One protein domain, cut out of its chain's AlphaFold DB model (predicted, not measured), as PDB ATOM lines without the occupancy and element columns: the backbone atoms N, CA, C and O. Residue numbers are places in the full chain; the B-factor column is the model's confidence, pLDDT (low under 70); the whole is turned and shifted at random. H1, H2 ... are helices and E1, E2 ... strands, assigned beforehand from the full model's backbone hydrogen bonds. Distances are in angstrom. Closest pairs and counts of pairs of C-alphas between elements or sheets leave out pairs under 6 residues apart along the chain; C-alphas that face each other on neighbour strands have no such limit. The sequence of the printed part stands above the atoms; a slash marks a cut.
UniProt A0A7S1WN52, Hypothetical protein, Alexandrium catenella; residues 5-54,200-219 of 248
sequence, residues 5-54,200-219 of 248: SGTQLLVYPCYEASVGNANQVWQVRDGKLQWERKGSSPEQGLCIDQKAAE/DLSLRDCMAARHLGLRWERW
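This is residues 5 to 54 and 200 to 219 of the 248 residues of the protein "Hypothetical protein" of Alexandrium catenella (UniProt A0A7S1WN52). There is little regular structure: a small twisted sheet of four strands, with the short helix H1 over one face, and a wide loop, residues 5 to 26, reaching to one end. Of 70 printed residues, 22 are in named elements, class mixed, along the chain E1 E2 E3 E4 H1, which is also the strands' order in the antiparallel sheet. The whole is compact, radius of gyration of the C-alphas 12.3 A, spanning 39 by 25 by 25 A.

Find C-alpha 27 at (136.918, 175.939, 128.545), where E1, residues 27 to 29, begins its 6.2 A. Then come E2, 32 to 35, 9.6 A; E3, 46 to 50, 12.6 A; E4, 201 to 205, 13.1 A; and H1, 206 to 210, 6.2 A, ending at C-alpha 210, (148.070, 166.324, 133.522).

E1 E2 E3 form a meander, successive antiparallel neighbours in two hairpins. Look within hydrogen-bond range at N 27 and O 34, 2.9 A; N 35 and O 46, 2.8 A; and, between E3 and E4, N 47 and O 204, 2.8 A. H1, with its O i to N i+4 pair within range, is on the sheet over E3, height 7.8 A; their closest C-alphas, Cys 47 and Cys 206, are 4.8 A apart.

The farthest C-alphas, Ser 18 and Glu 54, are 41.2 A apart. Residues 55 to 199 are cut out, a C-alpha gap of 11.5 A. Of the links printed whole, none is long. Residues 52 to 54 have pLDDT under 70.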
ATOM      1  N   SER A   5     127.050 168.466 137.391       88.75
ATOM      2  CA  SER A   5     127.583 169.064 138.625       88.75
ATOM      3  C   SER A   5     128.918 168.470 139.113       88.75
ATOM      4  O   SER A   5     129.264 168.591 140.293       88.75
ATOM      5  N   GLY A   6     129.683 167.852 138.211       87.19
ATOM      6  CA  GLY A   6     130.978 167.214 138.443       87.19
ATOM      7  C   GLY A   6     130.919 165.719 138.764       87.19
ATOM      8  O   GLY A   6     131.938 165.150 139.140       87.19
ATOM      9  N   THR A   7     129.752 165.079 138.661       84.44
ATOM     10  CA  THR A   7     129.593 163.656 139.022       84.44
ATOM     11  C   THR A   7     129.949 162.706 137.884       84.44
ATOM     12  O   THR A   7     130.543 161.655 138.116       84.44
ATOM     13  N   GLN A   8     129.598 163.066 136.651       88.94
ATOM     14  CA  GLN A   8     129.827 162.257 135.459       88.94
ATOM     15  C   GLN A   8     129.766 163.126 134.204       88.94
ATOM     16  O   GLN A   8     129.143 164.184 134.199       88.94
ATOM     17  N   LEU A   9     130.393 162.662 133.126       89.31
ATOM     18  CA  LEU A   9     130.301 163.313 131.826       89.31
ATOM     19  C   LEU A   9     129.102 162.760 131.052       89.31
ATOM     20  O   LEU A   9     129.039 161.560 130.792       89.31
ATOM     21  N   LEU A  10     128.181 163.630 130.647       88.31
ATOM     22  CA  LEU A  10     127.004 163.261 129.864       88.31
ATOM     23  C   LEU A  10     127.019 163.904 128.475       88.31
ATOM     24  O   LEU A  10     127.428 165.056 128.284       88.31
ATOM     25  N   VAL A  11     126.489 163.171 127.498       85.94
ATOM     26  CA  VAL A  11     126.027 163.750 126.234       85.94
ATOM     27  C   VAL A  11     124.555 164.109 126.427       85.94
ATOM     28  O   VAL A  11     123.702 163.230 126.468       85.94
ATOM     29  N   TYR A  12     124.276 165.400 126.603       85.50
ATOM     30  CA  TYR A  12     122.944 165.933 126.896       85.50
ATOM     31  C   TYR A  12     122.604 167.079 125.926       85.50
ATOM     32  O   TYR A  12     123.544 167.752 125.479       85.50
ATOM     33  N   PRO A  13     121.316 167.307 125.585       86.19
ATOM     34  CA  PRO A  13     120.895 168.454 124.782       86.19
ATOM     35  C   PRO A  13     121.445 169.779 125.312       86.19
ATOM     36  O   PRO A  13     121.546 169.978 126.526       86.19
ATOM     37  N   CYS A  14     121.820 170.677 124.401       85.81
ATOM     38  CA  CYS A  14     122.307 172.000 124.773       85.81
ATOM     39  C   CYS A  14     121.165 172.828 125.368       85.81
ATOM     40  O   CYS A  14     120.105 172.928 124.752       85.81
ATOM     41  N   TYR A  15     121.392 173.447 126.525       87.12
ATOM     42  CA  TYR A  15     120.485 174.474 127.032       87.12
ATOM     43  C   TYR A  15     120.687 175.783 126.270       87.12
ATOM     44  O   TYR A  15     121.805 176.116 125.865       87.12
ATOM     45  N   GLU A  16     119.608 176.551 126.131       85.38
ATOM     46  CA  GLU A  16     119.687 177.931 125.663       85.38
ATOM     47  C   GLU A  16     120.588 178.764 126.581       85.38
ATOM     48  O   GLU A  16     120.618 178.576 127.802       85.38
ATOM     49  N   ALA A  17     121.315 179.723 126.002       85.38
ATOM     50  CA  ALA A  17     122.276 180.539 126.748       85.38
ATOM     51  C   ALA A  17     121.623 181.309 127.914       85.38
ATOM     52  O   ALA A  17     122.257 181.514 128.951       85.38
ATOM     53  N   SER A  18     120.348 181.681 127.768       88.88
ATOM     54  CA  SER A  18     119.538 182.359 128.788       88.88
ATOM     55  C   SER A  18     119.336 181.534 130.060       88.88
ATOM     56  O   SER A  18     119.188 182.110 131.135       88.88
ATOM     57  N   VAL A  19     119.374 180.201 129.964       92.75
ATOM     58  CA  VAL A  19     119.254 179.299 131.121       92.75
ATOM     59  C   VAL A  19     120.499 179.388 132.009       92.75
ATOM     60  O   VAL A  19     120.429 179.118 133.206       92.75
ATOM     61  N   GLY A  20     121.651 179.772 131.446       90.19
ATOM     62  CA  GLY A  20     122.891 179.935 132.205       90.19
ATOM     63  C   GLY A  20     123.380 178.636 132.854       90.19
ATOM     64  O   GLY A  20     123.993 178.678 133.924       90.19
ATOM     65  N   ASN A  21     123.103 177.476 132.243       91.88
ATOM     66  CA  ASN A  21     123.510 176.183 132.791       91.88
ATOM     67  C   ASN A  21     125.040 176.021 132.744       91.88
ATOM     68  O   ASN A  21     125.622 175.598 131.742       91.88
ATOM     69  N   ALA A  22     125.688 176.299 133.874       92.88
ATOM     70  CA  ALA A  22     127.133 176.196 134.027       92.88
ATOM     71  C   ALA A  22     127.676 174.769 133.819       92.88
ATOM     72  O   ALA A  22     128.858 174.621 133.522       92.88
ATOM     73  N   ASN A  23     126.852 173.716 133.914       92.94
ATOM     74  CA  ASN A  23     127.298 172.339 133.675       92.94
ATOM     75  C   ASN A  23     127.693 172.073 132.212       92.94
ATOM     76  O   ASN A  23     128.407 171.109 131.942       92.94
ATOM     77  N   GLN A  24     127.258 172.915 131.271       93.25
ATOM     78  CA  GLN A  24     127.574 172.786 129.843       93.25
ATOM     79  C   GLN A  24     128.597 173.810 129.345       93.25
ATOM     80  O   GLN A  24     128.904 173.855 128.152       93.25
ATOM     81  N   VAL A  25     129.150 174.618 130.249       92.75
ATOM     82  CA  VAL A  25     130.168 175.613 129.919       92.75
ATOM     83  C   VAL A  25     131.544 175.001 130.149       92.75
ATOM     84  O   VAL A  25     131.964 174.788 131.284       92.75
ATOM     85  N   TRP A  26     132.251 174.731 129.055       91.75
ATOM     86  CA  TRP A  26     133.594 174.153 129.065       91.75
ATOM     87  C   TRP A  26     134.602 175.142 128.499       91.75
ATOM     88  O   TRP A  26     134.290 175.920 127.596       91.75
ATOM     89  N   GLN A  27     135.829 175.086 128.999       91.06
ATOM     90  CA  GLN A  27     136.918 175.939 128.545       91.06
ATOM     91  C   GLN A  27     138.106 175.082 128.129       91.06
ATOM     92  O   GLN A  27     138.430 174.104 128.796       91.06
ATOM     93  N   VAL A  28     138.769 175.455 127.034       89.06
ATOM     94  CA  VAL A  28     140.047 174.845 126.660       89.06
ATOM     95  C   VAL A  28     141.171 175.701 127.235       89.06
ATOM     96  O   VAL A  28     141.345 176.838 126.801       89.06
ATOM     97  N   ARG A  29     141.923 175.177 128.208       88.25
ATOM     98  CA  ARG A  29     143.073 175.853 128.836       88.25
ATOM     99  C   ARG A  29     144.290 174.940 128.814       88.25
ATOM    100  O   ARG A  29     144.184 173.783 129.204       88.25
ATOM    101  N   ASP A  30     145.415 175.428 128.296       86.56
ATOM    102  CA  ASP A  30     146.654 174.648 128.121       86.56
ATOM    103  C   ASP A  30     146.443 173.303 127.405       86.56
ATOM    104  O   ASP A  30     147.028 172.277 127.753       86.56
ATOM    105  N   GLY A  31     145.546 173.301 126.412       82.62
ATOM    106  CA  GLY A  31     145.157 172.093 125.693       82.62
ATOM    107  C   GLY A  31     144.345 171.112 126.539       82.62
ATOM    108  O   GLY A  31     144.375 169.924 126.267       82.62
ATOM    109  N   LYS A  32     143.634 171.547 127.578       85.56
ATOM    110  CA  LYS A  32     142.747 170.693 128.378       85.56
ATOM    111  C   LYS A  32     141.324 171.195 128.297       85.56
ATOM    112  O   LYS A  32     141.097 172.389 128.461       85.56
ATOM    113  N   LEU A  33     140.375 170.288 128.095       90.88
ATOM    114  CA  LEU A  33     138.959 170.613 128.170       90.88
ATOM    115  C   LEU A  33     138.511 170.536 129.633       90.88
ATOM    116  O   LEU A  33     138.377 169.449 130.194       90.88
ATOM    117  N   GLN A  34     138.344 171.704 130.243       93.56
ATOM    118  CA  GLN A  34     138.109 171.895 131.666       93.56
ATOM    119  C   GLN A  34     136.695 172.418 131.934       93.56
ATOM    120  O   GLN A  34     136.191 173.300 131.234       93.56
ATOM    121  N   TRP A  35     136.091 171.898 132.996       94.44
ATOM    122  CA  TRP A  35     134.879 172.403 133.622       94.44
ATOM    123  C   TRP A  35     135.212 172.978 135.001       94.44
ATOM    124  O   TRP A  35     135.872 172.334 135.820       94.44
ATOM    125  N   GLU A  36     134.767 174.206 135.255       92.38
ATOM    126  CA  GLU A  36     134.988 174.909 136.519       92.38
ATOM    127  C   GLU A  36     133.683 174.956 137.311       92.38
ATOM    128  O   GLU A  36     132.649 175.412 136.812       92.38
ATOM    129  N   ARG A  37     133.723 174.519 138.572       87.06
ATOM    130  CA  ARG A  37     132.585 174.690 139.472       87.06
ATOM    131  C   ARG A  37     132.493 176.171 139.849       87.06
ATOM    132  O   ARG A  37     133.497 176.839 140.091       87.06
ATOM    133  N   LYS A  38     131.277 176.715 139.926       85.88
ATOM    134  CA  LYS A  38     131.083 178.111 140.341       85.88
ATOM    135  C   LYS A  38     131.724 178.337 141.719       85.88
ATOM    136  O   LYS A  38     131.343 177.681 142.684       85.88
ATOM    137  N   GLY A  39     132.685 179.260 141.791       84.00
ATOM    138  CA  GLY A  39     133.413 179.593 143.020       84.00
ATOM    139  C   GLY A  39     134.633 178.718 143.337       84.00
ATOM    140  O   GLY A  39     135.240 178.933 144.381       84.00
ATOM    141  N   SER A  40     135.016 177.764 142.480       83.94
ATOM    142  CA  SER A  40     136.276 177.019 142.636       83.94
ATOM    143  C   SER A  40     137.442 177.732 141.951       83.94
ATOM    144  O   SER A  40     137.246 178.448 140.966       83.94
ATOM    145  N   SER A  41     138.668 177.512 142.431       83.31
ATOM    146  CA  SER A  41     139.858 177.974 141.710       83.31
ATOM    147  C   SER A  41     140.039 177.188 140.398       83.31
ATOM    148  O   SER A  41     139.568 176.050 140.294       83.31
ATOM    149  N   PRO A  42     140.755 177.739 139.402       75.88
ATOM    150  CA  PRO A  42     141.090 177.017 138.174       75.88
ATOM    151  C   PRO A  42     141.809 175.681 138.407       75.88
ATOM    152  O   PRO A  42     141.697 174.769 137.597       75.88
ATOM    153  N   GLU A  43     142.541 175.532 139.509       79.50
ATOM    154  CA  GLU A  43     143.269 174.296 139.827       79.50
ATOM    155  C   GLU A  43     142.353 173.172 140.335       79.50
ATOM    156  O   GLU A  43     142.703 172.000 140.233       79.50
ATOM    157  N   GLN A  44     141.165 173.528 140.833       83.88
ATOM    158  CA  GLN A  44     140.140 172.608 141.341       83.88
ATOM    159  C   GLN A  44     139.108 172.215 140.271       83.88
ATOM    160  O   GLN A  44     138.071 171.630 140.583       83.88
ATOM    161  N   GLY A  45     139.354 172.575 139.008       88.12
ATOM    162  CA  GLY A  45     138.495 172.175 137.902       88.12
ATOM    163  C   GLY A  45     138.585 170.681 137.594       88.12
ATOM    164  O   GLY A  45     139.589 170.014 137.860       88.12
ATOM    165  N   LEU A  46     137.530 170.176 136.962       91.31
ATOM    166  CA  LEU A  46     137.504 168.829 136.407       91.31
ATOM    167  C   LEU A  46     137.869 168.893 134.930       91.31
ATOM    168  O   LEU A  46     137.351 169.723 134.187       91.31
ATOM    169  N   CYS A  47     138.750 168.007 134.493       90.44
ATOM    170  CA  CYS A  47     139.158 167.879 133.105       90.44
ATOM    171  C   CYS A  47     138.549 166.616 132.499       90.44
ATOM    172  O   CYS A  47     138.391 165.601 133.184       90.44
ATOM    173  N   ILE A  48     138.231 166.677 131.205       87.12
ATOM    174  CA  ILE A  48     137.882 165.476 130.451       87.12
ATOM    175  C   ILE A  48     139.153 164.676 130.204       87.12
ATOM    176  O   ILE A  48     140.102 165.153 129.576       87.12
ATOM    177  N   ASP A  49     139.129 163.445 130.688       83.75
ATOM    178  CA  ASP A  49     140.232 162.507 130.616       83.75
ATOM    179  C   ASP A  49     139.744 161.176 130.042       83.75
ATOM    180  O   ASP A  49     138.592 160.776 130.238       83.75
ATOM    181  N   GLN A  50     140.627 160.469 129.345       78.25
ATOM    182  CA  GLN A  50     140.363 159.103 128.935       78.25
ATOM    183  C   GLN A  50     140.458 158.225 130.179       78.25
ATOM    184  O   GLN A  50     141.474 158.203 130.877       78.25
ATOM    185  N   LYS A  51     139.400 157.468 130.473       71.62
ATOM    186  CA  LYS A  51     139.471 156.407 131.472       71.62
ATOM    187  C   LYS A  51     140.523 155.435 130.950       71.62
ATOM    188  O   LYS A  51     140.291 154.790 129.933       71.62
ATOM    189  N   ALA A  52     141.709 155.471 131.566       54.28
ATOM    190  CA  ALA A  52     142.931 154.883 131.034       54.28
ATOM    191  C   ALA A  52     142.633 153.548 130.342       54.28
ATOM    192  O   ALA A  52     142.111 152.619 130.963       54.28
ATOM    193  N   ALA A  53     142.925 153.480 129.042       49.53
ATOM    194  CA  ALA A  53     142.744 152.303 128.198       49.53
ATOM    195  C   ALA A  53     143.754 151.193 128.561       49.53
ATOM    196  O   ALA A  53     144.336 150.542 127.696       49.53
ATOM    197  N   GLU A  54     143.973 150.957 129.858       49.03
ATOM    198  CA  GLU A  54     144.925 150.003 130.430       49.03
ATOM    199  C   GLU A  54     144.624 148.555 130.022       49.03
ATOM    200  O   GLU A  54     145.488 147.685 130.134       49.03
ATOM    201  N   ASP A 200     136.466 155.763 126.289       74.94
ATOM    202  CA  ASP A 200     135.688 156.141 127.462       74.94
ATOM    203  C   ASP A 200     136.246 157.444 128.032       74.94
ATOM    204  O   ASP A 200     137.368 157.497 128.544       74.94
ATOM    205  N   LEU A 201     135.449 158.504 127.947       83.56
ATOM    206  CA  LEU A 201     135.761 159.801 128.531       83.56
ATOM    207  C   LEU A 201     135.143 159.902 129.925       83.56
ATOM    208  O   LEU A 201     134.003 159.504 130.156       83.56
ATOM    209  N   SER A 202     135.894 160.456 130.867       87.19
ATOM    210  CA  SER A 202     135.475 160.644 132.253       87.19
ATOM    211  C   SER A 202     135.933 161.996 132.781       87.19
ATOM    212  O   SER A 202     136.863 162.598 132.247       87.19
ATOM    213  N   LEU A 203     135.276 162.475 133.835       88.25
ATOM    214  CA  LEU A 203     135.746 163.631 134.588       88.25
ATOM    215  C   LEU A 203     136.784 163.187 135.615       88.25
ATOM    216  O   LEU A 203     136.544 162.248 136.373       88.25
ATOM    217  N   ARG A 204     137.925 163.874 135.646       87.69
ATOM    218  CA  ARG A 204     138.978 163.695 136.654       87.69
ATOM    219  C   ARG A 204     139.540 165.041 137.080       87.69
ATOM    220  O   ARG A 204     139.427 166.017 136.340       87.69
ATOM    221  N   ASP A 205     140.186 165.090 138.239       88.94
ATOM    222  CA  ASP A 205     140.943 166.272 138.652       88.94
ATOM    223  C   ASP A 205     141.963 166.668 137.576       88.94
ATOM    224  O   ASP A 205     142.746 165.840 137.094       88.94
ATOM    225  N   CYS A 206     141.994 167.951 137.207       86.88
ATOM    226  CA  CYS A 206     142.867 168.451 136.139       86.88
ATOM    227  C   CYS A 206     144.370 168.235 136.398       86.88
ATOM    228  O   CYS A 206     145.164 168.197 135.445       86.88
ATOM    229  N   MET A 207     144.765 168.086 137.669       85.50
ATOM    230  CA  MET A 207     146.121 167.707 138.071       85.50
ATOM    231  C   MET A 207     146.419 166.236 137.765       85.50
ATOM    232  O   MET A 207     147.466 165.947 137.189       85.50
ATOM    233  N   ALA A 208     145.485 165.324 138.046       83.56
ATOM    234  CA  ALA A 208     145.629 163.907 137.714       83.56
ATOM    235  C   ALA A 208     145.682 163.694 136.191       83.56
ATOM    236  O   ALA A 208     146.587 163.025 135.692       83.56
ATOM    237  N   ALA A 209     144.796 164.361 135.442       82.19
ATOM    238  CA  ALA A 209     144.779 164.307 133.978       82.19
ATOM    239  C   ALA A 209     146.081 164.840 133.340       82.19
ATOM    240  O   ALA A 209     146.476 164.412 132.256       82.19
ATOM    241  N   ARG A 210     146.803 165.752 134.018       79.88
ATOM    242  CA  ARG A 210     148.070 166.324 133.522       79.88
ATOM    243  C   ARG A 210     149.143 165.259 133.301       79.88
ATOM    244  O   ARG A 210     149.920 165.382 132.359       79.88
ATOM    245  N   HIS A 211     149.190 164.239 134.151       78.69
ATOM    246  CA  HIS A 211     150.218 163.202 134.088       78.69
ATOM    247  C   HIS A 211     150.050 162.249 132.896       78.69
ATOM    248  O   HIS A 211     151.013 161.587 132.522       78.69
ATOM    249  N   LEU A 212     148.869 162.213 132.265       75.31
ATOM    250  CA  LEU A 212     148.571 161.331 131.130       75.31
ATOM    251  C   LEU A 212     148.861 161.963 129.761       75.31
ATOM    252  O   LEU A 212     148.803 161.277 128.745       75.31
ATOM    253  N   GLY A 213     149.186 163.259 129.712       76.81
ATOM    254  CA  GLY A 213     149.618 163.930 128.481       76.81
ATOM    255  C   GLY A 213     148.530 164.141 127.418       76.81
ATOM    256  O   GLY A 213     148.864 164.518 126.295       76.81
ATOM    257  N   LEU A 214     147.250 163.937 127.746       77.62
ATOM    258  CA  LEU A 214     146.144 164.189 126.817       77.62
ATOM    259  C   LEU A 214     146.010 165.676 126.483       77.62
ATOM    260  O   LEU A 214     146.160 166.538 127.354       77.62
ATOM    261  N   ARG A 215     145.691 165.966 125.217       80.06
ATOM    262  CA  ARG A 215     145.455 167.324 124.724       80.06
ATOM    263  C   ARG A 215     144.156 167.419 123.929       80.06
ATOM    264  O   ARG A 215     143.875 166.587 123.075       80.06
ATOM    265  N   TRP A 216     143.402 168.470 124.209       83.00
ATOM    266  CA  TRP A 216     142.173 168.884 123.561       83.00
ATOM    267  C   TRP A 216     142.427 170.162 122.776       83.00
ATOM    268  O   TRP A 216     142.991 171.127 123.294       83.00
ATOM    269  N   GLU A 217     141.949 170.184 121.542       82.50
ATOM    270  CA  GLU A 217     141.954 171.363 120.694       82.50
ATOM    271  C   GLU A 217     140.516 171.692 120.309       82.50
ATOM    272  O   GLU A 217     139.728 170.808 119.963       82.50
ATOM    273  N   ARG A 218     140.156 172.977 120.366       76.94
ATOM    274  CA  ARG A 218     138.861 173.418 119.858       76.94
ATOM    275  C   ARG A 218     138.910 173.407 118.337       76.94
ATOM    276  O   ARG A 218     139.469 174.314 117.730       76.94
ATOM    277  N   TRP A 219     138.260 172.425 117.734       72.62
ATOM    278  CA  TRP A 219     137.956 172.477 116.311       72.62
ATOM    279  C   TRP A 219     136.823 173.478 116.059       72.62
ATOM    280  O   TRP A 219     135.941 173.655 116.904       72.62
TER     281      TRP A 219